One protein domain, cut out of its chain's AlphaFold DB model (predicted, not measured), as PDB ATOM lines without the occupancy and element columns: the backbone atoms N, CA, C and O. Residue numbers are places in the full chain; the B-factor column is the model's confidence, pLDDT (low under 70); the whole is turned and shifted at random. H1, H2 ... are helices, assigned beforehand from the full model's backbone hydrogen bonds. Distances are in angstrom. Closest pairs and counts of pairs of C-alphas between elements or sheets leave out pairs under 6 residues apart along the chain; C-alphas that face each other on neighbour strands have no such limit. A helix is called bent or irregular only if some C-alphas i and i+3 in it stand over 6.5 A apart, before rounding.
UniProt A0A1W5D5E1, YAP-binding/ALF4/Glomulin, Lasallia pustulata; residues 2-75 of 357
ATOM      1  N   SER A   2     203.390 142.480  86.047       51.59
ATOM      2  CA  SER A   2     204.355 142.242  87.116       51.59
ATOM      3  C   SER A   2     204.277 140.776  87.537       51.59
ATOM      4  O   SER A   2     203.179 140.291  87.805       51.59
ATOM      5  N   ASP A   3     205.416 140.087  87.580       67.56
ATOM      6  CA  ASP A   3     205.580 138.722  88.089       67.56
ATOM      7  C   ASP A   3     205.282 138.662  89.597       67.56
ATOM      8  O   ASP A   3     206.171 138.467  90.420       67.56
ATOM      9  N   ASN A   4     204.029 138.895  89.987       83.81
ATOM     10  CA  ASN A   4     203.649 138.953  91.387       83.81
ATOM     11  C   ASN A   4     203.527 137.531  91.949       83.81
ATOM     12  O   ASN A   4     202.725 136.727  91.468       83.81
ATOM     13  N   VAL A   5     204.335 137.237  92.970       89.69
ATOM     14  CA  VAL A   5     204.399 135.929  93.635       89.69
ATOM     15  C   VAL A   5     203.025 135.518  94.174       89.69
ATOM     16  O   VAL A   5     202.643 134.359  94.022       89.69
ATOM     17  N   LEU A   6     202.242 136.473  94.692       89.69
ATOM     18  CA  LEU A   6     200.921 136.207  95.269       89.69
ATOM     19  C   LEU A   6     199.915 135.690  94.237       89.69
ATOM     20  O   LEU A   6     199.082 134.853  94.565       89.69
ATOM     21  N   LEU A   7     199.999 136.157  92.988       90.50
ATOM     22  CA  LEU A   7     199.106 135.713  91.914       90.50
ATOM     23  C   LEU A   7     199.514 134.348  91.354       90.50
ATOM     24  O   LEU A   7     198.657 133.568  90.952       90.50
ATOM     25  N   LYS A   8     200.817 134.040  91.329       90.19
ATOM     26  CA  LYS A   8     201.322 132.744  90.844       90.19
ATOM     27  C   LYS A   8     201.014 131.598  91.807       90.19
ATOM     28  O   LYS A   8     200.869 130.465  91.364       90.19
ATOM     29  N   ALA A   9     200.930 131.901  93.098       90.44
ATOM     30  CA  ALA A   9     200.674 130.931  94.153       90.44
ATOM     31  C   ALA A   9     199.183 130.749  94.488       90.44
ATOM     32  O   ALA A   9     198.871 130.058  95.453       90.44
ATOM     33  N   LEU A  10     198.260 131.364  93.736       90.62
ATOM     34  CA  LEU A  10     196.831 131.264  94.036       90.62
ATOM     35  C   LEU A  10     196.342 129.802  93.948       90.62
ATOM     36  O   LEU A  10     196.696 129.097  92.994       90.62
ATOM     37  N   PRO A  11     195.479 129.339  94.870       88.31
ATOM     38  CA  PRO A  11     194.805 128.053  94.722       88.31
ATOM     39  C   PRO A  11     194.044 127.978  93.383       88.31
ATOM     40  O   PRO A  11     193.427 128.967  92.983       88.31
ATOM     41  N   PRO A  12     194.078 126.841  92.655       88.25
ATOM     42  CA  PRO A  12     194.530 125.507  93.071       88.25
ATOM     43  C   PRO A  12     196.023 125.204  92.836       88.25
ATOM     44  O   PRO A  12     196.421 124.050  92.971       88.25
ATOM     45  N   ALA A  13     196.852 126.178  92.443       90.12
ATOM     46  CA  ALA A  13     198.275 125.920  92.179       90.12
ATOM     47  C   ALA A  13     199.036 125.490  93.445       90.12
ATOM     48  O   ALA A  13     199.954 124.674  93.375       90.12
ATOM     49  N   VAL A  14     198.629 126.039  94.590       92.88
ATOM     50  CA  VAL A  14     199.129 125.738  95.932       92.88
ATOM     51  C   VAL A  14     197.915 125.540  96.852       92.88
ATOM     52  O   VAL A  14     196.840 126.084  96.588       92.88
ATOM     53  N   ASP A  15     198.046 124.734  97.904       94.31
ATOM     54  CA  ASP A  15     197.009 124.568  98.924       94.31
ATOM     55  C   ASP A  15     196.886 125.811  99.824       94.31
ATOM     56  O   ASP A  15     197.773 126.662  99.875       94.31
ATOM     57  N   TYR A  16     195.767 125.937 100.547       93.75
ATOM     58  CA  TYR A  16     195.486 127.130 101.356       93.75
ATOM     59  C   TYR A  16     196.545 127.398 102.431       93.75
ATOM     60  O   TYR A  16     196.901 128.554 102.649       93.75
ATOM     61  N   LEU A  17     197.079 126.348 103.065       93.75
ATOM     62  CA  LEU A  17     198.090 126.491 104.110       93.75
ATOM     63  C   LEU A  17     199.403 127.029 103.536       93.75
ATOM     64  O   LEU A  17     199.935 128.013 104.043       93.75
ATOM     65  N   ALA A  18     199.901 126.447 102.444       94.38
ATOM     66  CA  ALA A  18     201.114 126.965 101.821       94.38
ATOM     67  C   ALA A  18     200.894 128.347 101.182       94.38
ATOM     68  O   ALA A  18     201.819 129.159 101.173       94.38
ATOM     69  N   TYR A  19     199.679 128.675 100.725       94.88
ATOM     70  CA  TYR A  19     199.355 130.037 100.299       94.88
ATOM     71  C   TYR A  19     199.440 131.044 101.457       94.88
ATOM     72  O   TYR A  19     200.032 132.111 101.289       94.88
ATOM     73  N   LEU A  20     198.929 130.694 102.643       94.06
ATOM     74  CA  LEU A  20     199.074 131.504 103.858       94.06
ATOM     75  C   LEU A  20     200.541 131.702 104.241       94.06
ATOM     76  O   LEU A  20     200.943 132.824 104.529       94.06
ATOM     77  N   THR A  21     201.360 130.651 104.166       94.38
ATOM     78  CA  THR A  21     202.806 130.756 104.405       94.38
ATOM     79  C   THR A  21     203.472 131.703 103.403       94.38
ATOM     80  O   THR A  21     204.280 132.549 103.777       94.38
ATOM     81  N   ILE A  22     203.116 131.617 102.117       93.94
ATOM     82  CA  ILE A  22     203.635 132.538 101.095       93.94
ATOM     83  C   ILE A  22     203.214 133.975 101.407       93.94
ATOM     84  O   ILE A  22     204.044 134.876 101.283       93.94
ATOM     85  N   LEU A  23     201.966 134.195 101.828       94.06
ATOM     86  CA  LEU A  23     201.507 135.510 102.262       94.06
ATOM     87  C   LEU A  23     202.319 136.003 103.459       94.06
ATOM     88  O   LEU A  23     202.887 137.081 103.369       94.06
ATOM     89  N   GLU A  24     202.471 135.219 104.521       93.38
ATOM     90  CA  GLU A  24     203.229 135.598 105.720       93.38
ATOM     91  C   GLU A  24     204.650 136.096 105.403       93.38
ATOM     92  O   GLU A  24     205.063 137.141 105.903       93.38
ATOM     93  N   TYR A  25     205.381 135.414 104.513       93.25
ATOM     94  CA  TYR A  25     206.755 135.801 104.165       93.25
ATOM     95  C   TYR A  25     206.869 136.952 103.161       93.25
ATOM     96  O   TYR A  25     207.920 137.590 103.086       93.25
ATOM     97  N   ASN A  26     205.838 137.199 102.348       90.25
ATOM     98  CA  ASN A  26     205.907 138.182 101.262       90.25
ATOM     99  C   ASN A  26     205.080 139.443 101.534       90.25
ATOM    100  O   ASN A  26     205.291 140.451 100.857       90.25
ATOM    101  N   LEU A  27     204.172 139.418 102.515       91.25
ATOM    102  CA  LEU A  27     203.219 140.490 102.763       91.25
ATOM    103  C   LEU A  27     203.917 141.755 103.269       91.25
ATOM    104  O   LEU A  27     204.333 141.871 104.419       91.25
ATOM    105  N   THR A  28     203.983 142.747 102.390       89.38
ATOM    106  CA  THR A  28     204.448 144.104 102.686       89.38
ATOM    107  C   THR A  28     203.389 145.122 102.276       89.38
ATOM    108  O   THR A  28     202.450 144.807 101.541       89.38
ATOM    109  N   SER A  29     203.539 146.373 102.728       89.56
ATOM    110  CA  SER A  29     202.576 147.442 102.421       89.56
ATOM    111  C   SER A  29     202.356 147.656 100.915       89.56
ATOM    112  O   SER A  29     201.266 148.060 100.517       89.56
ATOM    113  N   ASP A  30     203.354 147.356 100.079       89.75
ATOM    114  CA  ASP A  30     203.294 147.541  98.623       89.75
ATOM    115  C   ASP A  30     202.436 146.478  97.922       89.75
ATOM    116  O   ASP A  30     201.924 146.702  96.824       89.75
ATOM    117  N   GLN A  31     202.261 145.312  98.549       89.94
ATOM    118  CA  GLN A  31     201.487 144.198  97.997       89.94
ATOM    119  C   GLN A  31     200.011 144.227  98.418       89.94
ATOM    120  O   GLN A  31     199.198 143.507  97.837       89.94
ATOM    121  N   LEU A  32     199.637 145.085  99.376       92.75
ATOM    122  CA  LEU A  32     198.267 145.206  99.884       92.75
ATOM    123  C   LEU A  32     197.214 145.517  98.809       92.75
ATOM    124  O   LEU A  32     196.142 144.923  98.883       92.75
ATOM    125  N   PRO A  33     197.465 146.364  97.788       93.75
ATOM    126  CA  PRO A  33     196.488 146.572  96.719       93.75
ATOM    127  C   PRO A  33     196.203 145.294  95.922       93.75
ATOM    128  O   PRO A  33     195.061 145.017  95.582       93.75
ATOM    129  N   VAL A  34     197.232 144.477  95.675       93.25
ATOM    130  CA  VAL A  34     197.071 143.190  94.983       93.25
ATOM    131  C   VAL A  34     196.321 142.202  95.871       93.25
ATOM    132  O   VAL A  34     195.440 141.495  95.392       93.25
ATOM    133  N   LEU A  35     196.622 142.180  97.173       93.94
ATOM    134  CA  LEU A  35     195.877 141.364  98.126       93.94
ATOM    135  C   LEU A  35     194.407 141.799  98.225       93.94
ATOM    136  O   LEU A  35     193.536 140.940  98.267       93.94
ATOM    137  N   HIS A  36     194.112 143.100  98.207       93.75
ATOM    138  CA  HIS A  36     192.744 143.629  98.200       93.75
ATOM    139  C   HIS A  36     191.932 143.093  97.013       93.75
ATOM    140  O   HIS A  36     190.787 142.680  97.200       93.75
ATOM    141  N   ASP A  37     192.539 143.040  95.823       93.94
ATOM    142  CA  ASP A  37     191.916 142.466  94.626       93.94
ATOM    143  C   ASP A  37     191.713 140.947  94.762       93.94
ATOM    144  O   ASP A  37     190.648 140.432  94.422       93.94
ATOM    145  N   ILE A  38     192.702 140.228  95.305       93.44
ATOM    146  CA  ILE A  38     192.623 138.778  95.553       93.44
ATOM    147  C   ILE A  38     191.513 138.445  96.560       93.44
ATOM    148  O   ILE A  38     190.750 137.502  96.351       93.44
ATOM    149  N   LEU A  39     191.384 139.232  97.632       94.56
ATOM    150  CA  LEU A  39     190.395 139.011  98.688       94.56
ATOM    151  C   LEU A  39     188.948 139.196  98.216       94.56
ATOM    152  O   LEU A  39     188.026 138.778  98.921       94.56
ATOM    153  N   GLN A  40     188.718 139.768  97.030       94.25
ATOM    154  CA  GLN A  40     187.375 139.836  96.450       94.25
ATOM    155  C   GLN A  40     186.838 138.452  96.049       94.25
ATOM    156  O   GLN A  40     185.625 138.296  95.887       94.25
ATOM    157  N   ASP A  41     187.699 137.436  95.918       93.00
ATOM    158  CA  ASP A  41     187.251 136.057  95.750       93.00
ATOM    159  C   ASP A  41     186.664 135.518  97.060       93.00
ATOM    160  O   ASP A  41     187.366 135.150  98.002       93.00
ATOM    161  N   THR A  42     185.334 135.426  97.092       91.62
ATOM    162  CA  THR A  42     184.576 134.878  98.223       91.62
ATOM    163  C   THR A  42     185.027 133.483  98.641       91.62
ATOM    164  O   THR A  42     185.042 133.190  99.833       91.62
ATOM    165  N   THR A  43     185.388 132.615  97.693       92.00
ATOM    166  CA  THR A  43     185.718 131.220  98.001       92.00
ATOM    167  C   THR A  43     187.071 131.134  98.688       92.00
ATOM    168  O   THR A  43     187.192 130.501  99.735       92.00
ATOM    169  N   LEU A  44     188.065 131.849  98.168       93.44
ATOM    170  CA  LEU A  44     189.375 131.975  98.788       93.44
ATOM    171  C   LEU A  44     189.267 132.636 100.167       93.44
ATOM    172  O   LEU A  44     189.680 132.044 101.163       93.44
ATOM    173  N   THR A  45     188.645 133.814 100.248       94.94
ATOM    174  CA  THR A  45     188.563 134.605 101.486       94.94
ATOM    175  C   THR A  45     187.765 133.908 102.583       94.94
ATOM    176  O   THR A  45     188.088 134.067 103.760       94.94
ATOM    177  N   THR A  46     186.774 133.082 102.238       94.44
ATOM    178  CA  THR A  46     186.070 132.248 103.227       94.44
ATOM    179  C   THR A  46     187.020 131.269 103.921       94.44
ATOM    180  O   THR A  46     186.900 131.080 105.128       94.44
ATOM    181  N   ASN A  47     187.973 130.687 103.184       94.25
ATOM    182  CA  ASN A  47     188.884 129.663 103.698       94.25
ATOM    183  C   ASN A  47     190.087 130.245 104.451       94.25
ATOM    184  O   ASN A  47     190.453 129.715 105.495       94.25
ATOM    185  N   ILE A  48     190.690 131.325 103.942       95.19
ATOM    186  CA  ILE A  48     191.943 131.876 104.496       95.19
ATOM    187  C   ILE A  48     191.753 133.160 105.308       95.19
ATOM    188  O   ILE A  48     192.655 133.582 106.022       95.19
ATOM    189  N   GLY A  49     190.610 133.840 105.174       94.31
ATOM    190  CA  GLY A  49     190.462 135.225 105.626       94.31
ATOM    191  C   GLY A  49     190.648 135.414 107.132       94.31
ATOM    192  O   GLY A  49     191.207 136.423 107.549       94.31
ATOM    193  N   TRP A  50     190.216 134.449 107.943       96.12
ATOM    194  CA  TRP A  50     190.342 134.511 109.401       96.12
ATOM    195  C   TRP A  50     191.808 134.448 109.851       96.12
ATOM    196  O   TRP A  50     192.215 135.262 110.679       96.12
ATOM    197  N   ASP A  51     192.629 133.592 109.240       95.69
ATOM    198  CA  ASP A  51     194.070 133.557 109.493       95.69
ATOM    199  C   ASP A  51     194.728 134.885 109.121       95.69
ATOM    200  O   ASP A  51     195.567 135.391 109.857       95.69
ATOM    201  N   LEU A  52     194.306 135.543 108.042       95.81
ATOM    202  CA  LEU A  52     194.930 136.800 107.616       95.81
ATOM    203  C   LEU A  52     194.773 137.955 108.611       95.81
ATOM    204  O   LEU A  52     195.547 138.908 108.544       95.81
ATOM    205  N   VAL A  53     193.817 137.900 109.544       96.44
ATOM    206  CA  VAL A  53     193.561 139.008 110.480       96.44
ATOM    207  C   VAL A  53     194.811 139.343 111.299       96.44
ATOM    208  O   VAL A  53     195.177 140.515 111.397       96.44
ATOM    209  N   HIS A  54     195.519 138.338 111.824       94.25
ATOM    210  CA  HIS A  54     196.720 138.572 112.636       94.25
ATOM    211  C   HIS A  54     197.917 139.066 111.806       94.25
ATOM    212  O   HIS A  54     198.716 139.849 112.312       94.25
ATOM    213  N   LEU A  55     198.010 138.676 110.528       94.31
ATOM    214  CA  LEU A  55     199.043 139.160 109.601       94.31
ATOM    215  C   LEU A  55     198.787 140.608 109.165       94.31
ATOM    216  O   LEU A  55     199.716 141.392 108.976       94.31
ATOM    217  N   LEU A  56     197.515 140.980 109.010       95.75
ATOM    218  CA  LEU A  56     197.108 142.299 108.536       95.75
ATOM    219  C   LEU A  56     197.109 143.357 109.646       95.75
ATOM    220  O   LEU A  56     197.369 144.525 109.353       95.75
ATOM    221  N   LEU A  57     196.841 142.995 110.903       94.38
ATOM    222  CA  LEU A  57     196.795 143.947 112.022       94.38
ATOM    223  C   LEU A  57     198.083 144.783 112.195       94.38
ATOM    224  O   LEU A  57     197.970 146.012 112.263       94.38
ATOM    225  N   PRO A  58     199.300 144.197 112.190       93.25
ATOM    226  CA  PRO A  58     200.548 144.956 112.299       93.25
ATOM    227  C   PRO A  58     200.766 145.984 111.181       93.25
ATOM    228  O   PRO A  58     201.519 146.938 111.363       93.25
ATOM    229  N   LEU A  59     200.105 145.811 110.032       93.50
ATOM    230  CA  LEU A  59     200.246 146.665 108.849       93.50
ATOM    231  C   LEU A  59     199.257 147.845 108.826       93.50
ATOM    232  O   LEU A  59     199.152 148.566 107.828       93.50
ATOM    233  N   LEU A  60     198.522 148.083 109.916       93.31
ATOM    234  CA  LEU A  60     197.629 149.231 110.015       93.31
ATOM    235  C   LEU A  60     198.423 150.550 109.923       93.31
ATOM    236  O   LEU A  60     199.337 150.794 110.715       93.31
ATOM    237  N   PRO A  61     198.006 151.525 109.082       93.56
ATOM    238  CA  PRO A  61     196.641 151.690 108.561       93.56
ATOM    239  C   PRO A  61     196.441 151.113 107.168       93.56
ATOM    240  O   PRO A  61     195.304 151.051 106.712       93.56
ATOM    241  N   ALA A  62     197.525 150.749 106.488       93.69
ATOM    242  CA  ALA A  62     197.496 150.416 105.075       93.69
ATOM    243  C   ALA A  62     196.621 149.181 104.800       93.69
ATOM    244  O   ALA A  62     195.925 149.129 103.792       93.69
ATOM    245  N   SER A  63     196.585 148.225 105.731       95.81
ATOM    246  CA  SER A  63     195.804 146.985 105.631       95.81
ATOM    247  C   SER A  63     194.314 147.122 105.968       95.81
ATOM    248  O   SER A  63     193.585 146.131 105.898       95.81
ATOM    249  N   LYS A  64     193.828 148.321 106.325       94.62
ATOM    250  CA  LYS A  64     192.450 148.516 106.809       94.62
ATOM    251  C   LYS A  64     191.391 148.025 105.816       94.62
ATOM    252  O   LYS A  64     190.433 147.376 106.225       94.62
ATOM    253  N   GLU A  65     191.565 148.313 104.528       94.69
ATOM    254  CA  GLU A  65     190.618 147.881 103.491       94.69
ATOM    255  C   GLU A  65     190.603 146.351 103.342       94.69
ATOM    256  O   GLU A  65     189.533 145.754 103.276       94.69
ATOM    257  N   CYS A  66     191.771 145.700 103.410       96.12
ATOM    258  CA  CYS A  66     191.872 144.237 103.387       96.12
ATOM    259  C   CYS A  66     191.161 143.599 104.592       96.12
ATOM    260  O   CYS A  66     190.421 142.634 104.432       96.12
ATOM    261  N   LEU A  67     191.329 144.160 105.797       97.31
ATOM    262  CA  LEU A  67     190.619 143.706 107.001       97.31
ATOM    263  C   LEU A  67     189.098 143.870 106.870       97.31
ATOM    264  O   LEU A  67     188.333 143.011 107.308       97.31
ATOM    265  N   HIS A  68     188.645 144.949 106.232       96.00
ATOM    266  CA  HIS A  68     187.229 145.157 105.959       96.00
ATOM    267  C   HIS A  68     186.681 144.160 104.924       96.00
ATOM    268  O   HIS A  68     185.555 143.684 105.078       96.00
ATOM    269  N   ASP A  69     187.463 143.776 103.913       95.81
ATOM    270  CA  ASP A  69     187.072 142.705 102.990       95.81
ATOM    271  C   ASP A  69     187.025 141.343 103.668       95.81
ATOM    272  O   ASP A  69     186.057 140.614 103.471       95.81
ATOM    273  N   VAL A  70     187.988 141.027 104.537       96.94
ATOM    274  CA  VAL A  70     187.935 139.824 105.380       96.94
ATOM    275  C   VAL A  70     186.658 139.824 106.225       96.94
ATOM    276  O   VAL A  70     185.922 138.838 106.237       96.94
ATOM    277  N   ALA A  71     186.322 140.949 106.863       96.56
ATOM    278  CA  ALA A  71     185.093 141.075 107.645       96.56
ATOM    279  C   ALA A  71     183.812 140.968 106.800       96.56
ATOM    280  O   ALA A  71     182.758 140.613 107.329       96.56
ATOM    281  N   ARG A  72     183.876 141.263 105.495       95.25
ATOM    282  CA  ARG A  72     182.736 141.193 104.566       95.25
ATOM    283  C   ARG A  72     182.596 139.853 103.858       95.25
ATOM    284  O   ARG A  72     181.465 139.467 103.585       95.25
ATOM    285  N   LEU A  73     183.697 139.189 103.524       95.31
ATOM    286  CA  LEU A  73     183.734 138.038 102.617       95.31
ATOM    287  C   LEU A  73     184.231 136.758 103.296       95.31
ATOM    288  O   LEU A  73     183.963 135.675 102.793       95.31
ATOM    289  N   GLY A  74     184.909 136.865 104.441       95.56
ATOM    290  CA  GLY A  74     185.383 135.713 105.207       95.56
ATOM    291  C   GLY A  74     184.262 134.970 105.936       95.56
ATOM    292  O   GLY A  74     183.143 135.493 106.076       95.56
ATOM    293  N   ASN A  75     184.586 133.769 106.436       95.44
ATOM    294  CA  ASN A  75     183.705 132.989 107.306       95.44
ATOM    295  C   ASN A  75     183.442 133.782 108.602       95.44
ATOM    296  O   ASN A  75     184.369 133.989 109.387       95.44
TER     297      ASN A  75
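AT A GLANCE: This is residues 2 to 75 of the 357 residues of the protein "YAP-binding/ALF4/Glomulin" of Lasallia pustulata (UniProt A0A1W5D5E1). Four helices lie in a loose ring of neighbours, H2 beside H4, H4 folded back on H5 as a helical hairpin, and H5 beside H3; the short helix H1 sits near both H2 and H3 on the side where those two stay apart. H4, the longest helix, has a kink of 79 degrees near residue 50. The printed part has 74 residues with five named helices, in the order H1, H2, H3, H4, H5, and no named strand; the class is all helix, and the helix packing is mostly aligned. The whole is compact, with a radius of gyration of the C-alphas of 11.0 A, and its outline is rounded, spanning 29 by 26 by 18 A.

HOW THE PARTS SIT: H1, residues 5 to 8, is close to but not clearly touching H2, residues 16 to 26; their closest C-alphas, of Leu 6 and Leu 23, are 7.1 A apart. H1 is also close to but not clearly touching H3, residues 32 to 38, where the closest C-alphas, of Leu 6 and Leu 35, are 7.8 A apart. H2 and H3 are apart. H4, residues 42 to 59, touches H2 with its residues 47 to 55 alone, at a shallow tilt of 30 degrees and the same way; the closest C-alphas are those of Tyr 16 and Ile 48, 6.7 A. H3 and H4 are only just apart, with their closest C-alphas at 8.2 A. H5, residues 64 to 73, touches H3 at a shallow tilt of 17 degrees, the same way, with the C-alphas of His 36 and Cys 66 closest at 5.3 A. H4 and H5 touch as a hairpin at a shallow tilt of 28 degrees, opposite ways, with the C-alphas of Gly 49 and Val 70 closest at 5.3 A. In H2, H3 and H5 every O i to N i+4 pair is within hydrogen-bond range, and H1 is too short for such a pair; in H4 6 of 14 are, beside 7 of 15 O i to N i+3 pairs.

IN THESE COORDINATES: H1 begins at C-alpha 5, (204.399, 135.929, 93.635), and measures 5.2 A. H2 measures 15.2 A and H3 9.6 A. H4 measures 22.3 A from C-alpha 42 at (184.576, 134.878, 98.223); it is irregular, with C-alphas 47 and 50 7.6 A apart. H5 measures 14.3 A and ends at C-alpha 73, (183.734, 138.038, 102.617).

THE WHOLE: The two C-alphas farthest apart, of Ala 13 and Pro 61, are 30.6 A apart. The printed part has no cut. The link from H1 to H2 is short, and the other three are tight. The mean pLDDT of the printed part is 92.4; residues 2 to 3 are under 70.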